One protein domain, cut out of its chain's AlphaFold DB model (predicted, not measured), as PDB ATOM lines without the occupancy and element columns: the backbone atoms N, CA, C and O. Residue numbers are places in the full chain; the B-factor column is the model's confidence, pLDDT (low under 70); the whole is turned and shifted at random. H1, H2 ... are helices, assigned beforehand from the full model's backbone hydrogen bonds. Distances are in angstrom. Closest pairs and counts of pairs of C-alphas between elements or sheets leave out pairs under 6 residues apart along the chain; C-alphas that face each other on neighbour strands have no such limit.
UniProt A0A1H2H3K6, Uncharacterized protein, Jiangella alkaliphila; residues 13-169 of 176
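AT A GLANCE: This is residues 13 to 169 of the 176 residues of an uncharacterized protein of Jiangella alkaliphila (UniProt A0A1H2H3K6). The domain is an elongated chain of helices: a body in which H1, H6 and H7 make a loose three-helix bundle, with H2 packed across H6, and the long helix H3, which runs from this body to the far end, where H4 lies. From H4 the chain folds back to H5, which packs across H3, while at the other end H8 folds back on H7 as a helical hairpin and residues 142 to 147 stick out. The printed part has 157 residues with eight named helices, H1 to H8 in order, and no named strand; the class is all helix, and the packing is mostly crossed. The whole is loose, with a radius of gyration of the C-alphas of 18.9 A, and spans 64 by 32 by 28 A.

IN THESE COORDINATES: The longest helix, H3, covers residues 43 to 67 and measures 35.8 A, from C-alpha 43 at (-55.843, 39.902, 5.683) to C-alpha 67 at (-43.275, 72.421, -2.454). H4 is residues 74 to 82, and H5 is residues 89 to 95. H2 is residues 24 to 34, and H1 is residues 13 to 22, beginning at (-57.240, 33.678, -1.200). H6, residues 99 to 112, measures 20.2 A; H7, residues 126 to 142, 25.0 A; and H8, residues 154 to 168, 20.6 A.

HOW THE PARTS SIT: With residues 46 to 54 alone, H3 touches H5 about perpendicular at 75 degrees, the C-alphas of Ala 50 and Ala 91 coming closest at 4.4 A. With residues 44 to 51 alone it touches H6 at a steep tilt of 58 degrees, closest at Thr 48 and Ala 109, whose C-alphas are 4.9 A apart. H3 and H4 are near each other, with 5 pairs of C-alphas within 10 A. H2 is the hub, touching H1, H3, H5 and H6, but H1 only at the corner; the closest C-alphas of H2 and H5 are those of Ile 33 and Ile 90, 5.4 A. H1 touches H7 at a shallow tilt of 29 degrees, opposite ways, closest at the C-alphas of Ala 15 and Ile 138, 6.4 A. The hairpin of H7 and H8 has a tilt of 38 degrees, only just steep, with the C-alphas of Ala 130 and Ser 164 closest at 4.2 A. Every O i to N i+4 pair is within hydrogen-bond range in H1, H3, H4, H5 and H7; in H2 it is 6 of 7, in H6 8 of 10 and in H8 10 of 11.

THE WHOLE: The two C-alphas farthest apart, those of Val 75 and Ala 151, are 65.2 A apart. The printed part has no cut. The links H6 to H7 and H7 to H8 are long. The mean pLDDT of the printed part is 88.1; residues 148 to 157, 159 to 161 and 168 to 169 are under 70.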
ATOM      1  N   TRP A  13     -57.178  33.514  -2.652       87.31
ATOM      2  CA  TRP A  13     -57.240  33.678  -1.200       87.31
ATOM      3  C   TRP A  13     -56.744  32.425  -0.489       87.31
ATOM      4  O   TRP A  13     -55.859  32.494   0.364       87.31
ATOM      5  N   ARG A  14     -57.220  31.256  -0.926       90.25
ATOM      6  CA  ARG A  14     -56.719  29.970  -0.426       90.25
ATOM      7  C   ARG A  14     -55.241  29.770  -0.746       90.25
ATOM      8  O   ARG A  14     -54.536  29.149   0.045       90.25
ATOM      9  N   ALA A  15     -54.769  30.274  -1.881       91.75
ATOM     10  CA  ALA A  15     -53.369  30.223  -2.275       91.75
ATOM     11  C   ALA A  15     -52.491  31.106  -1.380       91.75
ATOM     12  O   ALA A  15     -51.419  30.670  -0.964       91.75
ATOM     13  N   ALA A  16     -52.961  32.302  -1.021       92.56
ATOM     14  CA  ALA A  16     -52.274  33.175  -0.078       92.56
ATOM     15  C   ALA A  16     -52.192  32.543   1.325       92.56
ATOM     16  O   ALA A  16     -51.116  32.533   1.928       92.56
ATOM     17  N   ASP A  17     -53.286  31.947   1.813       92.00
ATOM     18  CA  ASP A  17     -53.295  31.197   3.079       92.00
ATOM     19  C   ASP A  17     -52.345  29.994   3.040       92.00
ATOM     20  O   ASP A  17     -51.616  29.733   4.000       92.00
ATOM     21  N   TRP A  18     -52.325  29.267   1.920       91.75
ATOM     22  CA  TRP A  18     -51.430  28.132   1.704       91.75
ATOM     23  C   TRP A  18     -49.958  28.563   1.703       91.75
ATOM     24  O   TRP A  18     -49.149  27.944   2.395       91.75
ATOM     25  N   LEU A  19     -49.616  29.661   1.021       92.50
ATOM     26  CA  LEU A  19     -48.261  30.217   0.987       92.50
ATOM     27  C   LEU A  19     -47.805  30.661   2.388       92.50
ATOM     28  O   LEU A  19     -46.716  30.305   2.835       92.50
ATOM     29  N   ALA A  20     -48.657  31.385   3.121       92.19
ATOM     30  CA  ALA A  20     -48.372  31.795   4.497       92.19
ATOM     31  C   ALA A  20     -48.274  30.594   5.459       92.19
ATOM     32  O   ALA A  20     -47.498  30.621   6.414       92.19
ATOM     33  N   GLY A  21     -49.038  29.528   5.210       90.62
ATOM     34  CA  GLY A  21     -48.962  28.273   5.958       90.62
ATOM     35  C   GLY A  21     -47.663  27.499   5.714       90.62
ATOM     36  O   GLY A  21     -47.109  26.940   6.659       90.62
ATOM     37  N   ARG A  22     -47.154  27.501   4.476       89.19
ATOM     38  CA  ARG A  22     -45.891  26.843   4.096       89.19
ATOM     39  C   ARG A  22     -44.647  27.609   4.529       89.19
ATOM     40  O   ARG A  22     -43.628  26.987   4.807       89.19
ATOM     41  N   HIS A  23     -44.736  28.932   4.630       90.81
ATOM     42  CA  HIS A  23     -43.605  29.787   4.981       90.81
ATOM     43  C   HIS A  23     -43.882  30.582   6.267       90.81
ATOM     44  O   HIS A  23     -44.393  31.706   6.205       90.81
ATOM     45  N   PRO A  24     -43.484  30.068   7.449       90.69
ATOM     46  CA  PRO A  24     -43.724  30.742   8.727       90.69
ATOM     47  C   PRO A  24     -43.191  32.178   8.789       90.69
ATOM     48  O   PRO A  24     -43.786  33.026   9.449       90.69
ATOM     49  N   TRP A  25     -42.094  32.484   8.089       88.56
ATOM     50  CA  TRP A  25     -41.562  33.848   8.030       88.56
ATOM     51  C   TRP A  25     -42.438  34.782   7.192       88.56
ATOM     52  O   TRP A  25     -42.619  35.930   7.580       88.56
ATOM     53  N   VAL A  26     -43.026  34.310   6.085       93.06
ATOM     54  CA  VAL A  26     -43.986  35.102   5.297       93.06
ATOM     55  C   VAL A  26     -45.177  35.451   6.174       93.06
ATOM     56  O   VAL A  26     -45.560  36.618   6.255       93.06
ATOM     57  N   ARG A  27     -45.699  34.461   6.905       94.88
ATOM     58  CA  ARG A  27     -46.758  34.683   7.885       94.88
ATOM     59  C   ARG A  27     -46.369  35.734   8.921       94.88
ATOM     60  O   ARG A  27     -47.138  36.660   9.133       94.88
ATOM     61  N   GLN A  28     -45.187  35.640   9.525       95.25
ATOM     62  CA  GLN A  28     -44.725  36.627  10.510       95.25
ATOM     63  C   GLN A  28     -44.640  38.045   9.926       95.25
ATOM     64  O   GLN A  28     -45.016  39.005  10.596       95.25
ATOM     65  N   LEU A  29     -44.165  38.194   8.685       95.62
ATOM     66  CA  LEU A  29     -44.095  39.494   8.013       95.62
ATOM     67  C   LEU A  29     -45.483  40.076   7.756       95.62
ATOM     68  O   LEU A  29     -45.724  41.244   8.050       95.62
ATOM     69  N   VAL A  30     -46.405  39.254   7.270       95.88
ATOM     70  CA  VAL A  30     -47.798  39.648   7.062       95.88
ATOM     71  C   VAL A  30     -48.469  40.018   8.391       95.88
ATOM     72  O   VAL A  30     -49.072  41.084   8.494       95.88
ATOM     73  N   GLU A  31     -48.301  39.206   9.440       96.81
ATOM     74  CA  GLU A  31     -48.906  39.441  10.760       96.81
ATOM     75  C   GLU A  31     -48.386  40.719  11.438       96.81
ATOM     76  O   GLU A  31     -49.104  41.320  12.236       96.81
ATOM     77  N   ARG A  32     -47.189  41.210  11.085       97.12
ATOM     78  CA  ARG A  32     -46.709  42.537  11.525       97.12
ATOM     79  C   ARG A  32     -47.543  43.691  10.967       97.12
ATOM     80  O   ARG A  32     -47.597  44.743  11.596       97.12
ATOM     81  N   ILE A  33     -48.173  43.508   9.808       97.00
ATOM     82  CA  ILE A  33     -49.046  44.503   9.168       97.00
ATOM     83  C   ILE A  33     -50.489  44.296   9.624       97.00
ATOM     84  O   ILE A  33     -51.201  45.242   9.957       97.00
ATOM     85  N   THR A  34     -50.944  43.044   9.625       95.44
ATOM     86  CA  THR A  34     -52.360  42.708   9.786       95.44
ATOM     87  C   THR A  34     -52.760  42.379  11.222       95.44
ATOM     88  O   THR A  34     -53.950  42.290  11.515       95.44
ATOM     89  N   GLY A  35     -51.802  42.164  12.121       93.56
ATOM     90  CA  GLY A  35     -52.049  41.388  13.332       93.56
ATOM     91  C   GLY A  35     -52.259  39.896  13.014       93.56
ATOM     92  O   GLY A  35     -52.086  39.484  11.863       93.56
ATOM     93  N   PRO A  36     -52.634  39.074  14.012       92.75
ATOM     94  CA  PRO A  36     -52.728  37.620  13.860       92.75
ATOM     95  C   PRO A  36     -53.682  37.188  12.736       92.75
ATOM     96  O   PRO A  36     -54.868  37.520  12.778       92.75
ATOM     97  N   LEU A  37     -53.201  36.381  11.780       89.31
ATOM     98  CA  LEU A  37     -53.999  35.956  10.616       89.31
ATOM     99  C   LEU A  37     -55.219  35.121  11.000       89.31
ATOM    100  O   LEU A  37     -56.262  35.205  10.365       89.31
ATOM    101  N   ILE A  38     -55.114  34.343  12.080       83.06
ATOM    102  CA  ILE A  38     -56.217  33.495  12.562       83.06
ATOM    103  C   ILE A  38     -57.460  34.299  12.973       83.06
ATOM    104  O   ILE A  38     -58.539  33.734  13.111       83.06
ATOM    105  N   LEU A  39     -57.311  35.609  13.184       83.06
ATOM    106  CA  LEU A  39     -58.387  36.503  13.595       83.06
ATOM    107  C   LEU A  39     -58.902  37.380  12.446       83.06
ATOM    108  O   LEU A  39     -59.718  38.266  12.700       83.06
ATOM    109  N   ARG A  40     -58.406  37.202  11.212       81.88
ATOM    110  CA  ARG A  40     -58.654  38.150  10.122       81.88
ATOM    111  C   ARG A  40     -58.816  37.466   8.761       81.88
ATOM    112  O   ARG A  40     -57.835  37.095   8.127       81.88
ATOM    113  N   GLU A  41     -60.060  37.365   8.297       85.75
ATOM    114  CA  GLU A  41     -60.411  36.766   6.996       85.75
ATOM    115  C   GLU A  41     -60.012  37.649   5.795       85.75
ATOM    116  O   GLU A  41     -59.712  37.131   4.728       85.75
ATOM    117  N   ASP A  42     -59.939  38.974   5.965       91.19
ATOM    118  CA  ASP A  42     -59.610  39.953   4.914       91.19
ATOM    119  C   ASP A  42     -58.116  40.331   4.872       91.19
ATOM    120  O   ASP A  42     -57.729  41.381   4.352       91.19
ATOM    121  N   TRP A  43     -57.235  39.509   5.450       94.44
ATOM    122  CA  TRP A  43     -55.843  39.902   5.683       94.44
ATOM    123  C   TRP A  43     -55.080  40.262   4.400       94.44
ATOM    124  O   TRP A  43     -54.279  41.200   4.416       94.44
ATOM    125  N   LEU A  44     -55.339  39.567   3.286       95.00
ATOM    126  CA  LEU A  44     -54.671  39.827   2.008       95.00
ATOM    127  C   LEU A  44     -55.060  41.198   1.442       95.00
ATOM    128  O   LEU A  44     -54.209  41.889   0.876       95.00
ATOM    129  N   ASP A  45     -56.302  41.641   1.659       95.31
ATOM    130  CA  ASP A  45     -56.740  42.994   1.308       95.31
ATOM    131  C   ASP A  45     -56.018  44.038   2.164       95.31
ATOM    132  O   ASP A  45     -55.589  45.072   1.649       95.31
ATOM    133  N   VAL A  46     -55.815  43.764   3.458       95.62
ATOM    134  CA  VAL A  46     -55.068  44.667   4.347       95.62
ATOM    135  C   VAL A  46     -53.603  44.786   3.927       95.62
ATOM    136  O   VAL A  46     -53.084  45.901   3.894       95.62
ATOM    137  N   VAL A  47     -52.944  43.677   3.579       96.62
ATOM    138  CA  VAL A  47     -51.563  43.691   3.062       96.62
ATOM    139  C   VAL A  47     -51.487  44.457   1.745       96.62
ATOM    140  O   VAL A  47     -50.645  45.338   1.590       96.62
ATOM    141  N   THR A  48     -52.397  44.167   0.816       96.50
ATOM    142  CA  THR A  48     -52.484  44.851  -0.480       96.50
ATOM    143  C   THR A  48     -52.667  46.357  -0.304       96.50
ATOM    144  O   THR A  48     -51.993  47.154  -0.956       96.50
ATOM    145  N   ARG A  49     -53.538  46.760   0.625       96.25
ATOM    146  CA  ARG A  49     -53.746  48.164   0.976       96.25
ATOM    147  C   ARG A  49     -52.490  48.788   1.583       96.25
ATOM    148  O   ARG A  49     -52.130  49.877   1.167       96.25
ATOM    149  N   ALA A  50     -51.805  48.105   2.500       96.88
ATOM    150  CA  ALA A  50     -50.578  48.610   3.116       96.88
ATOM    151  C   ALA A  50     -49.474  48.899   2.085       96.88
ATOM    152  O   ALA A  50     -48.816  49.933   2.172       96.88
ATOM    153  N   VAL A  51     -49.301  48.014   1.095       96.75
ATOM    154  CA  VAL A  51     -48.348  48.214  -0.008       96.75
ATOM    155  C   VAL A  51     -48.731  49.441  -0.838       96.75
ATOM    156  O   VAL A  51     -47.911  50.337  -1.019       96.75
ATOM    157  N   ASN A  52     -49.985  49.516  -1.289       95.88
ATOM    158  CA  ASN A  52     -50.452  50.621  -2.129       95.88
ATOM    159  C   ASN A  52     -50.426  51.973  -1.397       95.88
ATOM    160  O   ASN A  52     -50.065  52.986  -1.993       95.88
ATOM    161  N   GLU A  53     -50.784  52.001  -0.113       96.19
ATOM    162  CA  GLU A  53     -50.704  53.208   0.715       96.19
ATOM    163  C   GLU A  53     -49.251  53.622   0.961       96.19
ATOM    164  O   GLU A  53     -48.947  54.803   0.861       96.19
ATOM    165  N   SER A  54     -48.328  52.680   1.180       95.56
ATOM    166  CA  SER A  54     -46.903  53.009   1.302       95.56
ATOM    167  C   SER A  54     -46.307  53.564   0.007       95.56
ATOM    168  O   SER A  54     -45.457  54.455   0.068       95.56
ATOM    169  N   ASP A  55     -46.715  53.048  -1.157       93.31
ATOM    170  CA  ASP A  55     -46.288  53.585  -2.452       93.31
ATOM    171  C   ASP A  55     -46.856  55.010  -2.649       93.31
ATOM    172  O   ASP A  55     -46.141  55.918  -3.085       93.31
ATOM    173  N   ALA A  56     -48.116  55.241  -2.256       94.75
ATOM    174  CA  ALA A  56     -48.748  56.560  -2.291       94.75
ATOM    175  C   ALA A  56     -48.102  57.562  -1.315       94.75
ATOM    176  O   ALA A  56     -47.907  58.723  -1.682       94.75
ATOM    177  N   ASP A  57     -47.719  57.120  -0.114       94.81
ATOM    178  CA  ASP A  57     -47.013  57.934   0.880       94.81
ATOM    179  C   ASP A  57     -45.671  58.427   0.334       94.81
ATOM    180  O   ASP A  57     -45.342  59.605   0.470       94.81
ATOM    181  N   GLY A  58     -44.917  57.558  -0.351       93.00
ATOM    182  CA  GLY A  58     -43.663  57.942  -1.001       93.00
ATOM    183  C   GLY A  58     -43.860  59.051  -2.039       93.00
ATOM    184  O   GLY A  58     -43.125  60.038  -2.044       93.00
ATOM    185  N   VAL A  59     -44.898  58.941  -2.875       95.75
ATOM    186  CA  VAL A  59     -45.258  59.987  -3.850       95.75
ATOM    187  C   VAL A  59     -45.668  61.287  -3.152       95.75
ATOM    188  O   VAL A  59     -45.259  62.371  -3.577       95.75
ATOM    189  N   ALA A  60     -46.448  61.197  -2.072       96.44
ATOM    190  CA  ALA A  60     -46.884  62.360  -1.304       96.44
ATOM    191  C   ALA A  60     -45.700  63.103  -0.669       96.44
ATOM    192  O   ALA A  60     -45.662  64.333  -0.715       96.44
ATOM    193  N   TRP A  61     -44.717  62.375  -0.129       96.50
ATOM    194  CA  TRP A  61     -43.498  62.952   0.438       96.50
ATOM    195  C   TRP A  61     -42.632  63.649  -0.608       96.50
ATOM    196  O   TRP A  61     -42.219  64.784  -0.377       96.50
ATOM    197  N   VAL A  62     -42.424  63.031  -1.777       97.06
ATOM    198  CA  VAL A  62     -41.683  63.655  -2.891       97.06
ATOM    199  C   VAL A  62     -42.329  64.980  -3.298       97.06
ATOM    200  O   VAL A  62     -41.646  65.986  -3.494       97.06
ATOM    201  N   GLU A  63     -43.657  65.012  -3.399       97.62
ATOM    202  CA  GLU A  63     -44.374  66.230  -3.768       97.62
ATOM    203  C   GLU A  63     -44.390  67.277  -2.641       97.62
ATOM    204  O   GLU A  63     -44.320  68.478  -2.919       97.62
ATOM    205  N   TYR A  64     -44.465  66.849  -1.377       97.81
ATOM    206  CA  TYR A  64     -44.358  67.735  -0.218       97.81
ATOM    207  C   TYR A  64     -42.990  68.416  -0.175       97.81
ATOM    208  O   TYR A  64     -42.938  69.642  -0.134       97.81
ATOM    209  N   GLU A  65     -41.902  67.654  -0.294       97.62
ATOM    210  CA  GLU A  65     -40.535  68.182  -0.311       97.62
ATOM    211  C   GLU A  65     -40.301  69.132  -1.493       97.62
ATOM    212  O   GLU A  65     -39.679  70.184  -1.344       97.62
ATOM    213  N   ARG A  66     -40.892  68.838  -2.659       97.50
ATOM    214  CA  ARG A  66     -40.836  69.731  -3.824       97.50
ATOM    215  C   ARG A  66     -41.468  71.104  -3.556       97.50
ATOM    216  O   ARG A  66     -40.985  72.107  -4.081       97.50
ATOM    217  N   ARG A  67     -42.568  71.165  -2.794       97.75
ATOM    218  CA  ARG A  67     -43.275  72.421  -2.454       97.75
ATOM    219  C   ARG A  67     -42.735  73.090  -1.191       97.75
ATOM    220  O   ARG A  67     -42.835  74.308  -1.053       97.75
ATOM    221  N   HIS A  68     -42.175  72.295  -0.291       96.69
ATOM    222  CA  HIS A  68     -41.671  72.685   1.014       96.69
ATOM    223  C   HIS A  68     -40.289  72.044   1.193       96.69
ATOM    224  O   HIS A  68     -40.206  70.970   1.782       96.69
ATOM    225  N   PRO A  69     -39.207  72.653   0.673       95.94
ATOM    226  CA  PRO A  69     -37.870  72.077   0.789       95.94
ATOM    227  C   PRO A  69     -37.468  71.847   2.247       95.94
ATOM    228  O   PRO A  69     -37.727  72.701   3.103       95.94
ATOM    229  N   ALA A  70     -36.821  70.712   2.514       95.12
ATOM    230  CA  ALA A  70     -36.380  70.359   3.855       95.12
ATOM    231  C   ALA A  70     -35.379  71.405   4.393       95.12
ATOM    232  O   ALA A  70     -34.402  71.740   3.711       95.12
ATOM    233  N   PRO A  71     -35.601  71.950   5.600       96.62
ATOM    234  CA  PRO A  71     -34.662  72.878   6.211       96.62
ATOM    235  C   PRO A  71     -33.401  72.141   6.680       96.62
ATOM    236  O   PRO A  71     -33.438  70.963   7.022       96.62
ATOM    237  N   SER A  72     -32.276  72.857   6.741       94.94
ATOM    238  CA  SER A  72     -31.002  72.313   7.229       94.94
ATOM    239  C   SER A  72     -30.871  72.309   8.756       94.94
ATOM    240  O   SER A  72     -29.952  71.695   9.287       94.94
ATOM    241  N   ASP A  73     -31.732  73.052   9.455       97.19
ATOM    242  CA  ASP A  73     -31.771  73.108  10.918       97.19
ATOM    243  C   ASP A  73     -32.592  71.942  11.478       97.19
ATOM    244  O   ASP A  73     -33.701  71.691  11.014       97.19
ATOM    245  N   GLU A  74     -32.069  71.264  12.498       96.69
ATOM    246  CA  GLU A  74     -32.665  70.053  13.074       96.69
ATOM    247  C   GLU A  74     -34.052  70.310  13.691       96.69
ATOM    248  O   GLU A  74     -34.996  69.559  13.450       96.69
ATOM    249  N   VAL A  75     -34.222  71.405  14.440       97.12
ATOM    250  CA  VAL A  75     -35.511  71.731  15.075       97.12
ATOM    251  C   VAL A  75     -36.550  72.107  14.020       97.12
ATOM    252  O   VAL A  75     -37.715  71.706  14.114       97.12
ATOM    253  N   ALA A  76     -36.145  72.873  13.008       96.06
ATOM    254  CA  ALA A  76     -36.994  73.183  11.866       96.06
ATOM    255  C   ALA A  76     -37.330  71.926  11.050       96.06
ATOM    256  O   ALA A  76     -38.459  71.813  10.575       96.06
ATOM    257  N   PHE A  77     -36.394  70.981  10.924       95.94
ATOM    258  CA  PHE A  77     -36.591  69.719  10.216       95.94
ATOM    259  C   PHE A  77     -37.659  68.864  10.893       95.94
ATOM    260  O   PHE A  77     -38.579  68.421  10.215       95.94
ATOM    261  N   TYR A  78     -37.622  68.714  12.220       96.44
ATOM    262  CA  TYR A  78     -38.664  67.969  12.932       96.44
ATOM    263  C   TYR A  78     -40.050  68.601  12.771       96.44
ATOM    264  O   TYR A  78     -41.007  67.904  12.459       96.44
ATOM    265  N   ARG A  79     -40.166  69.932  12.870       97.00
ATOM    266  CA  ARG A  79     -41.452  70.619  12.624       97.00
ATOM    267  C   ARG A  79     -41.936  70.455  11.186       97.00
ATOM    268  O   ARG A  79     -43.134  70.342  10.948       97.00
ATOM    269  N   TRP A  80     -41.010  70.486  10.231       97.38
ATOM    270  CA  TRP A  80     -41.299  70.240   8.824       97.38
ATOM    271  C   TRP A  80     -41.769  68.800   8.592       97.38
ATOM    272  O   TRP A  80     -42.717  68.591   7.838       97.38
ATOM    273  N   GLN A  81     -41.158  67.830   9.271       96.00
ATOM    274  CA  GLN A  81     -41.538  66.425   9.215       96.00
ATOM    275  C   GLN A  81     -42.923  66.193   9.841       96.00
ATOM    276  O   GLN A  81     -43.762  65.537   9.230       96.00
ATOM    277  N   ASP A  82     -43.199  66.795  11.002       96.06
ATOM    278  CA  ASP A  82     -44.497  66.713  11.690       96.06
ATOM    279  C   ASP A  82     -45.643  67.318  10.861       96.06
ATOM    280  O   ASP A  82     -46.785  66.864  10.939       96.06
ATOM    281  N   ALA A  83     -45.351  68.343  10.055       96.88
ATOM    282  CA  ALA A  83     -46.313  68.970   9.148       96.88
ATOM    283  C   ALA A  83     -46.485  68.223   7.810       96.88
ATOM    284  O   ALA A  83     -47.373  68.570   7.027       96.88
ATOM    285  N   GLY A  84     -45.630  67.237   7.529       95.81
ATOM    286  CA  GLY A  84     -45.646  66.473   6.289       95.81
ATOM    287  C   GLY A  84     -46.753  65.411   6.226       95.81
ATOM    288  O   GLY A  84     -47.527  65.235   7.176       95.81
ATOM    289  N   PRO A  85     -46.845  64.688   5.094       96.38
ATOM    290  CA  PRO A  85     -47.777  63.580   4.921       96.38
ATOM    291  C   PRO A  85     -47.650  62.532   6.031       96.38
ATOM    292  O   PRO A  85     -46.551  62.132   6.407       96.38
ATOM    293  N   GLN A  86     -48.792  62.064   6.534       93.75
ATOM    294  CA  GLN A  86     -48.853  61.071   7.605       93.75
ATOM    295  C   GLN A  86     -49.275  59.716   7.044       93.75
ATOM    296  O   GLN A  86     -50.344  59.599   6.444       93.75
ATOM    297  N   SER A  87     -48.453  58.697   7.285       92.81
ATOM    298  CA  SER A  87     -48.752  57.317   6.906       92.81
ATOM    299  C   SER A  87     -49.853  56.720   7.774       92.81
ATOM    300  O   SER A  87     -49.939  56.976   8.978       92.81
ATOM    301  N   THR A  88     -50.661  55.836   7.193       95.50
ATOM    302  CA  THR A  88     -51.561  54.990   7.985       95.50
ATOM    303  C   THR A  88     -50.745  53.994   8.826       95.50
ATOM    304  O   THR A  88     -49.608  53.665   8.474       95.50
ATOM    305  N   PRO A  89     -51.299  53.435   9.921       95.88
ATOM    306  CA  PRO A  89     -50.574  52.452  10.730       95.88
ATOM    307  C   PRO A  89     -50.097  51.223   9.941       95.88
ATOM    308  O   PRO A  89     -49.016  50.704  10.209       95.88
ATOM    309  N   ILE A  90     -50.878  50.766   8.955       95.44
ATOM    310  CA  ILE A  90     -50.532  49.598   8.133       95.44
ATOM    311  C   ILE A  90     -49.462  49.931   7.087       95.44
ATOM    312  O   ILE A  90     -48.543  49.135   6.895       95.44
ATOM    313  N   ALA A  91     -49.528  51.120   6.477       96.38
ATOM    314  CA  ALA A  91     -48.506  51.609   5.559       96.38
ATOM    315  C   ALA A  91     -47.183  51.830   6.297       96.38
ATOM    316  O   ALA A  91     -46.140  51.397   5.824       96.38
ATOM    317  N   HIS A  92     -47.227  52.391   7.511       95.44
ATOM    318  CA  HIS A  92     -46.053  52.541   8.368       95.44
ATOM    319  C   HIS A  92     -45.452  51.184   8.766       95.44
ATOM    320  O   HIS A  92     -44.238  50.997   8.671       95.44
ATOM    321  N   ALA A  93     -46.279  50.210   9.169       96.94
ATOM    322  CA  ALA A  93     -45.815  48.868   9.531       96.94
ATOM    323  C   ALA A  93     -45.063  48.171   8.383       96.94
ATOM    324  O   ALA A  93     -44.051  47.512   8.626       96.94
ATOM    325  N   PHE A  94     -45.526  48.352   7.143       97.44
ATOM    326  CA  PHE A  94     -44.815  47.916   5.941       97.44
ATOM    327  C   PHE A  94     -43.589  48.799   5.636       97.44
ATOM    328  O   PHE A  94     -42.512  48.298   5.316       97.44
ATOM    329  N   GLY A  95     -43.714  50.117   5.786       94.94
ATOM    330  CA  GLY A  95     -42.699  51.117   5.459       94.94
ATOM    331  C   GLY A  95     -41.397  50.979   6.251       94.94
ATOM    332  O   GLY A  95     -40.326  51.225   5.696       94.94
ATOM    333  N   VAL A  96     -41.455  50.515   7.502       94.81
ATOM    334  CA  VAL A  96     -40.263  50.291   8.348       94.81
ATOM    335  C   VAL A  96     -39.579  48.938   8.124       94.81
ATOM    336  O   VAL A  96     -38.561  48.649   8.752       94.81
ATOM    337  N   MET A  97     -40.126  48.082   7.257       95.31
ATOM    338  CA  MET A  97     -39.499  46.807   6.910       95.31
ATOM    339  C   MET A  97     -38.223  47.014   6.083       95.31
ATOM    340  O   MET A  97     -38.093  47.977   5.322       95.31
ATOM    341  N   SER A  98     -37.287  46.073   6.198       92.94
ATOM    342  CA  SER A  98     -36.121  46.015   5.313       92.94
ATOM    343  C   SER A  98     -36.545  45.764   3.862       92.94
ATOM    344  O   SER A  98     -37.612  45.209   3.599       92.94
ATOM    345  N   SER A  99     -35.701  46.129   2.893       90.81
ATOM    346  CA  SER A  99     -36.023  45.956   1.468       90.81
ATOM    347  C   SER A  99     -36.359  44.503   1.101       90.81
ATOM    348  O   SER A  99     -37.296  44.269   0.348       90.81
ATOM    349  N   GLY A 100     -35.656  43.520   1.676       90.31
ATOM    350  CA  GLY A 100     -35.943  42.101   1.431       90.31
ATOM    351  C   GLY A 100     -37.305  41.659   1.977       90.31
ATOM    352  O   GLY A 100     -38.042  40.944   1.304       90.31
ATOM    353  N   GLU A 101     -37.683  42.132   3.166       93.50
ATOM    354  CA  GLU A 101     -39.008  41.874   3.741       93.50
ATOM    355  C   GLU A 101     -40.117  42.534   2.915       93.50
ATOM    356  O   GLU A 101     -41.135  41.898   2.643       93.50
ATOM    357  N   LYS A 102     -39.903  43.779   2.464       94.12
ATOM    358  CA  LYS A 102     -40.844  44.484   1.585       94.12
ATOM    359  C   LYS A 102     -41.068  43.725   0.287       94.12
ATOM    360  O   LYS A 102     -42.215  43.551  -0.102       94.12
ATOM    361  N   ASN A 103     -40.002  43.237  -0.341       92.69
ATOM    362  CA  ASN A 103     -40.082  42.450  -1.569       92.69
ATOM    363  C   ASN A 103     -40.943  41.192  -1.377       92.69
ATOM    364  O   ASN A 103     -41.875  40.958  -2.143       92.69
ATOM    365  N   LEU A 104     -40.722  40.440  -0.292       92.38
ATOM    366  CA  LEU A 104     -41.534  39.262   0.028       92.38
ATOM    367  C   LEU A 104     -43.007  39.611   0.279       92.38
ATOM    368  O   LEU A 104     -43.895  38.930  -0.230       92.38
ATOM    369  N   VAL A 105     -43.285  40.673   1.037       94.81
ATOM    370  CA  VAL A 105     -44.664  41.116   1.294       94.81
ATOM    371  C   VAL A 105     -45.339  41.597   0.009       94.81
ATOM    372  O   VAL A 105     -46.500  41.266  -0.221       94.81
ATOM    373  N   ARG A 106     -44.623  42.325  -0.857       95.25
ATOM    374  CA  ARG A 106     -45.124  42.742  -2.173       95.25
ATOM    375  C   ARG A 106     -45.462  41.535  -3.034       95.25
ATOM    376  O   ARG A 106     -46.559  41.498  -3.581       95.25
ATOM    377  N   LEU A 107     -44.594  40.523  -3.076       93.38
ATOM    378  CA  LEU A 107     -44.852  39.280  -3.801       93.38
ATOM    379  C   LEU A 107     -46.144  38.601  -3.321       93.38
ATOM    380  O   LEU A 107     -46.969  38.219  -4.147       93.38
ATOM    381  N   VAL A 108     -46.387  38.526  -2.010       93.81
ATOM    382  CA  VAL A 108     -47.663  38.024  -1.461       93.81
ATOM    383  C   VAL A 108     -48.838  38.913  -1.874       93.81
ATOM    384  O   VAL A 108     -49.870  38.405  -2.305       93.81
ATOM    385  N   ALA A 109     -48.683  40.236  -1.793       94.88
ATOM    386  CA  ALA A 109     -49.726  41.200  -2.136       94.88
ATOM    387  C   ALA A 109     -50.179  41.106  -3.606       94.88
ATOM    388  O   ALA A 109     -51.331  41.420  -3.911       94.88
ATOM    389  N   THR A 110     -49.321  40.624  -4.515       94.31
ATOM    390  CA  THR A 110     -49.717  40.377  -5.916       94.31
ATOM    391  C   THR A 110     -50.854  39.361  -6.040       94.31
ATOM    392  O   THR A 110     -51.670  39.479  -6.955       94.31
ATOM    393  N   LEU A 111     -50.990  38.425  -5.090       92.25
ATOM    394  CA  LEU A 111     -52.108  37.475  -5.055       92.25
ATOM    395  C   LEU A 111     -53.453  38.170  -4.786       92.25
ATOM    396  O   LEU A 111     -54.495  37.650  -5.164       92.25
ATOM    397  N   GLY A 112     -53.446  39.370  -4.195       87.94
ATOM    398  CA  GLY A 112     -54.640  40.209  -4.042       87.94
ATOM    399  C   GLY A 112     -55.085  40.900  -5.340       87.94
ATOM    400  O   GLY A 112     -56.111  41.579  -5.354       87.94
ATOM    401  N   GLY A 113     -54.317  40.778  -6.432       82.81
ATOM    402  CA  GLY A 113     -54.668  41.263  -7.773       82.81
ATOM    403  C   GLY A 113     -54.634  42.785  -7.970       82.81
ATOM    404  O   GLY A 113     -54.901  43.259  -9.072       82.81
ATOM    405  N   ARG A 114     -54.311  43.566  -6.929       86.62
ATOM    406  CA  ARG A 114     -54.250  45.044  -6.976       86.62
ATOM    407  C   ARG A 114     -52.852  45.615  -6.728       86.62
ATOM    408  O   ARG A 114     -52.716  46.825  -6.570       86.62
ATOM    409  N   VAL A 115     -51.837  44.755  -6.685       91.06
ATOM    410  CA  VAL A 115     -50.418  45.127  -6.673       91.06
ATOM    411  C   VAL A 115     -49.786  44.535  -7.924       91.06
ATOM    412  O   VAL A 115     -49.920  43.338  -8.179       91.06
ATOM    413  N   ALA A 116     -49.122  45.373  -8.718       87.81
ATOM    414  CA  ALA A 116     -48.407  44.908  -9.897       87.81
ATOM    415  C   ALA A 116     -47.164  44.114  -9.479       87.81
ATOM    416  O   ALA A 116     -46.387  44.572  -8.642       87.81
ATOM    417  N   TRP A 117     -46.974  42.947 -10.090       86.25
ATOM    418  CA  TRP A 117     -45.773  42.141  -9.904       86.25
ATOM    419  C   TRP A 117     -44.567  42.766 -10.615       86.25
ATOM    420  O   TRP A 117     -44.688  43.265 -11.738       86.25
ATOM    421  N   SER A 118     -43.395  42.689  -9.984       86.69
ATOM    422  CA  SER A 118     -42.111  43.096 -10.551       86.69
ATOM    423  C   SER A 118     -41.029  42.044 -10.275       86.69
ATOM    424  O   SER A 118     -40.984  41.491  -9.176       86.69
ATOM    425  N   PRO A 119     -40.061  41.834 -11.191       84.69
ATOM    426  CA  PRO A 119     -38.862  41.048 -10.894       84.69
ATOM    427  C   PRO A 119     -38.093  41.544  -9.660       84.69
ATOM    428  O   PRO A 119     -37.372  40.776  -9.032       84.69
ATOM    429  N   MET A 120     -38.259  42.820  -9.295       85.19
ATOM    430  CA  MET A 120     -37.653  43.409  -8.099       85.19
ATOM    431  C   MET A 120     -38.274  42.904  -6.790       85.19
ATOM    432  O   MET A 120     -37.637  43.043  -5.750       85.19
ATOM    433  N   ASP A 121     -39.470  42.306  -6.826       85.81
ATOM    434  CA  ASP A 121     -40.132  41.723  -5.651       85.81
ATOM    435  C   ASP A 121     -39.532  40.353  -5.269       85.81
ATOM    436  O   ASP A 121     -39.867  39.773  -4.236       85.81
ATOM    437  N   VAL A 122     -38.616  39.820  -6.082       83.62
ATOM    438  CA  VAL A 122     -37.938  38.547  -5.829       83.62
ATOM    439  C   VAL A 122     -36.693  38.766  -4.969       83.62
ATOM    440  O   VAL A 122     -35.797  39.528  -5.331       83.62
ATOM    441  N   SER A 123     -36.596  38.049  -3.843       78.31
ATOM    442  CA  SER A 123     -35.321  37.870  -3.134       78.31
ATOM    443  C   SER A 123     -34.617  36.606  -3.636       78.31
ATOM    444  O   SER A 123     -35.245  35.560  -3.777       78.31
ATOM    445  N   PHE A 124     -33.309  36.693  -3.886       74.06
ATOM    446  CA  PHE A 124     -32.475  35.569  -4.340       74.06
ATOM    447  C   PHE A 124     -31.688  34.898  -3.203       74.06
ATOM    448  O   PHE A 124     -30.782  34.104  -3.453       74.06
ATOM    449  N   ASP A 125     -32.019  35.205  -1.948       82.50
ATOM    450  CA  ASP A 125     -31.606  34.357  -0.834       82.50
ATOM    451  C   ASP A 125     -32.412  33.040  -0.816       82.50
ATOM    452  O   ASP A 125     -33.398  32.872  -1.535       82.50
ATOM    453  N   GLN A 126     -31.993  32.080   0.012       80.50
ATOM    454  CA  GLN A 126     -32.637  30.762   0.096       80.50
ATOM    455  C   GLN A 126     -34.131  30.832   0.460       80.50
ATOM    456  O   GLN A 126     -34.922  30.029  -0.033       80.50
ATOM    457  N   ARG A 127     -34.535  31.793   1.300       83.62
ATOM    458  CA  ARG A 127     -35.937  31.965   1.709       83.62
ATOM    459  C   ARG A 127     -36.750  32.583   0.581       83.62
ATOM    460  O   ARG A 127     -37.866  32.144   0.327       83.62
ATOM    461  N   GLY A 128     -36.183  33.568  -0.106       84.06
ATOM    462  CA  GLY A 128     -36.770  34.183  -1.287       84.06
ATOM    463  C   GLY A 128     -36.976  33.194  -2.426       84.06
ATOM    464  O   GLY A 128     -38.060  33.159  -3.001       84.06
ATOM    465  N   ALA A 129     -35.998  32.321  -2.677       83.50
ATOM    466  CA  ALA A 129     -36.117  31.251  -3.663       83.50
ATOM    467  C   ALA A 129     -37.252  30.269  -3.327       83.50
ATOM    468  O   ALA A 129     -38.032  29.920  -4.210       83.50
ATOM    469  N   ALA A 130     -37.386  29.868  -2.056       85.88
ATOM    470  CA  ALA A 130     -38.466  28.985  -1.610       85.88
ATOM    471  C   ALA A 130     -39.857  29.628  -1.779       85.88
ATOM    472  O   ALA A 130     -40.769  28.985  -2.292       85.88
ATOM    473  N   VAL A 131     -40.010  30.905  -1.409       89.56
ATOM    474  CA  VAL A 131     -41.281  31.634  -1.582       89.56
ATOM    475  C   VAL A 131     -41.604  31.837  -3.058       89.56
ATOM    476  O   VAL A 131     -42.751  31.664  -3.459       89.56
ATOM    477  N   LEU A 132     -40.610  32.186  -3.881       88.69
ATOM    478  CA  LEU A 132     -40.801  32.323  -5.321       88.69
ATOM    479  C   LEU A 132     -41.257  31.000  -5.944       88.69
ATOM    480  O   LEU A 132     -42.145  31.009  -6.790       88.69
ATOM    481  N   ALA A 133     -40.669  29.879  -5.531       86.81
ATOM    482  CA  ALA A 133     -41.034  28.561  -6.028       86.81
ATOM    483  C   ALA A 133     -42.511  28.228  -5.767       86.81
ATOM    484  O   ALA A 133     -43.236  27.869  -6.697       86.81
ATOM    485  N   ASP A 134     -42.977  28.439  -4.537       89.44
ATOM    486  CA  ASP A 134     -44.374  28.202  -4.170       89.44
ATOM    487  C   ASP A 134     -45.323  29.250  -4.785       89.44
ATOM    488  O   ASP A 134     -46.433  28.914  -5.200       89.44
ATOM    489  N   TRP A 135     -44.882  30.500  -4.955       91.25
ATOM    490  CA  TRP A 135     -45.634  31.522  -5.692       91.25
ATOM    491  C   TRP A 135     -45.800  31.161  -7.176       91.25
ATOM    492  O   TRP A 135     -46.891  31.285  -7.727       91.25
ATOM    493  N   LEU A 136     -44.753  30.648  -7.828       88.25
ATOM    494  CA  LEU A 136     -44.829  30.173  -9.212       88.25
ATOM    495  C   LEU A 136     -45.760  28.963  -9.345       88.25
ATOM    496  O   LEU A 136     -46.506  28.888 -10.321       88.25
ATOM    497  N   ALA A 137     -45.780  28.059  -8.361       86.38
ATOM    498  CA  ALA A 137     -46.737  26.952  -8.327       86.38
ATOM    499  C   ALA A 137     -48.195  27.450  -8.243       86.38
ATOM    500  O   ALA A 137     -49.074  26.901  -8.908       86.38
ATOM    501  N   ILE A 138     -48.451  28.523  -7.487       89.75
ATOM    502  CA  ILE A 138     -49.766  29.186  -7.419       89.75
ATOM    503  C   ILE A 138     -50.151  29.802  -8.766       89.75
ATOM    504  O   ILE A 138     -51.291  29.647  -9.208       89.75
ATOM    505  N   VAL A 139     -49.225  30.508  -9.423       87.12
ATOM    506  CA  VAL A 139     -49.472  31.091 -10.752       87.12
ATOM    507  C   VAL A 139     -49.771  29.991 -11.762       87.12
ATOM    508  O   VAL A 139     -50.745  30.092 -12.504       87.12
ATOM    509  N   HIS A 140     -48.990  28.910 -11.747       82.12
ATOM    510  CA  HIS A 140     -49.185  27.760 -12.625       82.12
ATOM    511  C   HIS A 140     -50.558  27.110 -12.444       82.12
ATOM    512  O   HIS A 140     -51.258  26.870 -13.425       82.12
ATOM    513  N   ALA A 141     -51.005  26.931 -11.196       83.94
ATOM    514  CA  ALA A 141     -52.320  26.372 -10.880       83.94
ATOM    515  C   ALA A 141     -53.504  27.211 -11.407       83.94
ATOM    516  O   ALA A 141     -54.628  26.706 -11.475       83.94
ATOM    517  N   GLN A 142     -53.270  28.475 -11.774       84.38
ATOM    518  CA  GLN A 142     -54.266  29.374 -12.362       84.38
ATOM    519  C   GLN A 142     -54.227  29.406 -13.894       84.38
ATOM    520  O   GLN A 142     -55.140  29.955 -14.519       84.38
ATOM    521  N   LEU A 143     -53.194  28.838 -14.521       82.81
ATOM    522  CA  LEU A 143     -53.052  28.873 -15.969       82.81
ATOM    523  C   LEU A 143     -54.099  27.974 -16.652       82.81
ATOM    524  O   LEU A 143     -54.355  26.851 -16.206       82.81
ATOM    525  N   PRO A 144     -54.704  28.419 -17.769       79.75
ATOM    526  CA  PRO A 144     -55.641  27.583 -18.501       79.75
ATOM    527  C   PRO A 144     -54.916  26.388 -19.130       79.75
ATOM    528  O   PRO A 144     -54.040  26.561 -19.979       79.75
ATOM    529  N   ALA A 145     -55.343  25.171 -18.786       75.94
ATOM    530  CA  ALA A 145     -54.711  23.924 -19.238       75.94
ATOM    531  C   ALA A 145     -54.677  23.735 -20.770       75.94
ATOM    532  O   ALA A 145     -53.916  22.917 -21.280       75.94
ATOM    533  N   TRP A 146     -55.506  24.474 -21.515       76.31
ATOM    534  CA  TRP A 146     -55.531  24.449 -22.981       76.31
ATOM    535  C   TRP A 146     -54.444  25.325 -23.627       76.31
ATOM    536  O   TRP A 146     -54.108  25.098 -24.786       76.31
ATOM    537  N   VAL A 147     -53.893  26.301 -22.895       77.69
ATOM    538  CA  VAL A 147     -52.742  27.120 -23.329       77.69
ATOM    539  C   VAL A 147     -51.436  26.527 -22.807       77.69
ATOM    540  O   VAL A 147     -50.439  26.521 -23.523       77.69
ATOM    541  N   TYR A 148     -51.462  26.009 -21.577       69.88
ATOM    542  CA  TYR A 148     -50.305  25.467 -20.867       69.88
ATOM    543  C   TYR A 148     -50.589  24.010 -20.469       69.88
ATOM    544  O   TYR A 148     -51.180  23.760 -19.414       69.88
ATOM    545  N   PRO A 149     -50.257  23.029 -21.331       64.38
ATOM    546  CA  PRO A 149     -50.516  21.624 -21.053       64.38
ATOM    547  C   PRO A 149     -49.681  21.135 -19.865       64.38
ATOM    548  O   PRO A 149     -48.457  21.244 -19.874       64.38
ATOM    549  N   VAL A 150     -50.345  20.505 -18.894       59.69
ATOM    550  CA  VAL A 150     -49.772  20.020 -17.619       59.69
ATOM    551  C   VAL A 150     -48.475  19.208 -17.805       59.69
ATOM    552  O   VAL A 150     -47.525  19.358 -17.044       59.69
ATOM    553  N   ALA A 151     -48.383  18.423 -18.883       55.84
ATOM    554  CA  ALA A 151     -47.251  17.538 -19.160       55.84
ATOM    555  C   ALA A 151     -45.910  18.242 -19.474       55.84
ATOM    556  O   ALA A 151     -44.878  17.575 -19.466       55.84
ATOM    557  N   SER A 152     -45.887  19.549 -19.780       53.09
ATOM    558  CA  SER A 152     -44.629  20.301 -19.975       53.09
ATOM    559  C   SER A 152     -44.056  20.902 -18.687       53.09
ATOM    560  O   SER A 152     -42.875  21.239 -18.667       53.09
ATOM    561  N   ASP A 153     -44.843  20.966 -17.609       56.41
ATOM    562  CA  ASP A 153     -44.511  21.754 -16.415       56.41
ATOM    563  C   ASP A 153     -44.334  20.923 -15.134       56.41
ATOM    564  O   ASP A 153     -43.795  21.432 -14.151       56.41
ATOM    565  N   ASP A 154     -44.696  19.634 -15.136       61.66
ATOM    566  CA  ASP A 154     -44.576  18.765 -13.954       61.66
ATOM    567  C   ASP A 154     -43.134  18.694 -13.423       61.66
ATOM    568  O   ASP A 154     -42.909  18.729 -12.215       61.66
ATOM    569  N   ALA A 155     -42.127  18.669 -14.304       63.09
ATOM    570  CA  ALA A 155     -40.722  18.651 -13.893       63.09
ATOM    571  C   ALA A 155     -40.284  19.963 -13.216       63.09
ATOM    572  O   ALA A 155     -39.525  19.924 -12.248       63.09
ATOM    573  N   LEU A 156     -40.776  21.111 -13.698       65.56
ATOM    574  CA  LEU A 156     -40.497  22.417 -13.102       65.56
ATOM    575  C   LEU A 156     -41.185  22.533 -11.741       65.56
ATOM    576  O   LEU A 156     -40.537  22.886 -10.765       65.56
ATOM    577  N   VAL A 157     -42.466  22.166 -11.649       66.81
ATOM    578  CA  VAL A 157     -43.223  22.184 -10.389       66.81
ATOM    579  C   VAL A 157     -42.589  21.254  -9.349       66.81
ATOM    580  O   VAL A 157     -42.436  21.653  -8.198       66.81
ATOM    581  N   ILE A 158     -42.139  20.057  -9.745       70.12
ATOM    582  CA  ILE A 158     -41.420  19.127  -8.855       70.12
ATOM    583  C   ILE A 158     -40.092  19.729  -8.374       70.12
ATOM    584  O   ILE A 158     -39.764  19.626  -7.193       70.12
ATOM    585  N   GLN A 159     -39.323  20.371  -9.257       67.69
ATOM    586  CA  GLN A 159     -38.061  21.015  -8.875       67.69
ATOM    587  C   GLN A 159     -38.282  22.209  -7.940       67.69
ATOM    588  O   GLN A 159     -37.550  22.363  -6.964       67.69
ATOM    589  N   LEU A 160     -39.303  23.026  -8.204       68.75
ATOM    590  CA  LEU A 160     -39.693  24.150  -7.355       68.75
ATOM    591  C   LEU A 160     -40.152  23.665  -5.969       68.75
ATOM    592  O   LEU A 160     -39.686  24.191  -4.957       68.75
ATOM    593  N   ALA A 161     -40.966  22.607  -5.912       69.94
ATOM    594  CA  ALA A 161     -41.376  21.978  -4.658       69.94
ATOM    595  C   ALA A 161     -40.168  21.453  -3.864       69.94
ATOM    596  O   ALA A 161     -40.047  21.742  -2.679       69.94
ATOM    597  N   ALA A 162     -39.216  20.784  -4.525       73.56
ATOM    598  CA  ALA A 162     -38.001  20.293  -3.877       73.56
ATOM    599  C   ALA A 162     -37.130  21.424  -3.294       73.56
ATOM    600  O   ALA A 162     -36.566  21.266  -2.211       73.56
ATOM    601  N   VAL A 163     -37.033  22.573  -3.978       74.88
ATOM    602  CA  VAL A 163     -36.341  23.765  -3.451       74.88
ATOM    603  C   VAL A 163     -37.054  24.305  -2.212       74.88
ATOM    604  O   VAL A 163     -36.393  24.609  -1.220       74.88
ATOM    605  N   SER A 164     -38.386  24.407  -2.247       74.25
ATOM    606  CA  SER A 164     -39.176  24.873  -1.102       74.25
ATOM    607  C   SER A 164     -39.058  23.917   0.093       74.25
ATOM    608  O   SER A 164     -38.747  24.351   1.205       74.25
ATOM    609  N   ASP A 165     -39.218  22.612  -0.125       78.38
ATOM    610  CA  ASP A 165     -39.177  21.591   0.928       78.38
ATOM    611  C   ASP A 165     -37.781  21.462   1.559       78.38
ATOM    612  O   ASP A 165     -37.663  21.314   2.774       78.38
ATOM    613  N   ALA A 166     -36.702  21.600   0.780       74.62
ATOM    614  CA  ALA A 166     -35.338  21.585   1.316       74.62
ATOM    615  C   ALA A 166     -35.071  22.725   2.318       74.62
ATOM    616  O   ALA A 166     -34.247  22.576   3.221       74.62
ATOM    617  N   ILE A 167     -35.761  23.860   2.166       74.19
ATOM    618  CA  ILE A 167     -35.614  25.040   3.029       74.19
ATOM    619  C   ILE A 167     -36.619  25.030   4.191       74.19
ATOM    620  O   ILE A 167     -36.293  25.506   5.281       74.19
ATOM    621  N   ASN A 168     -37.819  24.481   3.984       67.44
ATOM    622  CA  ASN A 168     -38.903  24.455   4.973       67.44
ATOM    623  C   ASN A 168     -38.961  23.171   5.829       67.44
ATOM    624  O   ASN A 168     -39.619  23.172   6.870       67.44
ATOM    625  N   GLY A 169     -38.268  22.101   5.424       60.12
ATOM    626  CA  GLY A 169     -38.426  20.737   5.948       60.12
ATOM    627  C   GLY A 169     -39.404  19.909   5.099       60.12
ATOM    628  O   GLY A 169     -40.320  20.465   4.499       60.12
TER     629      GLY A 169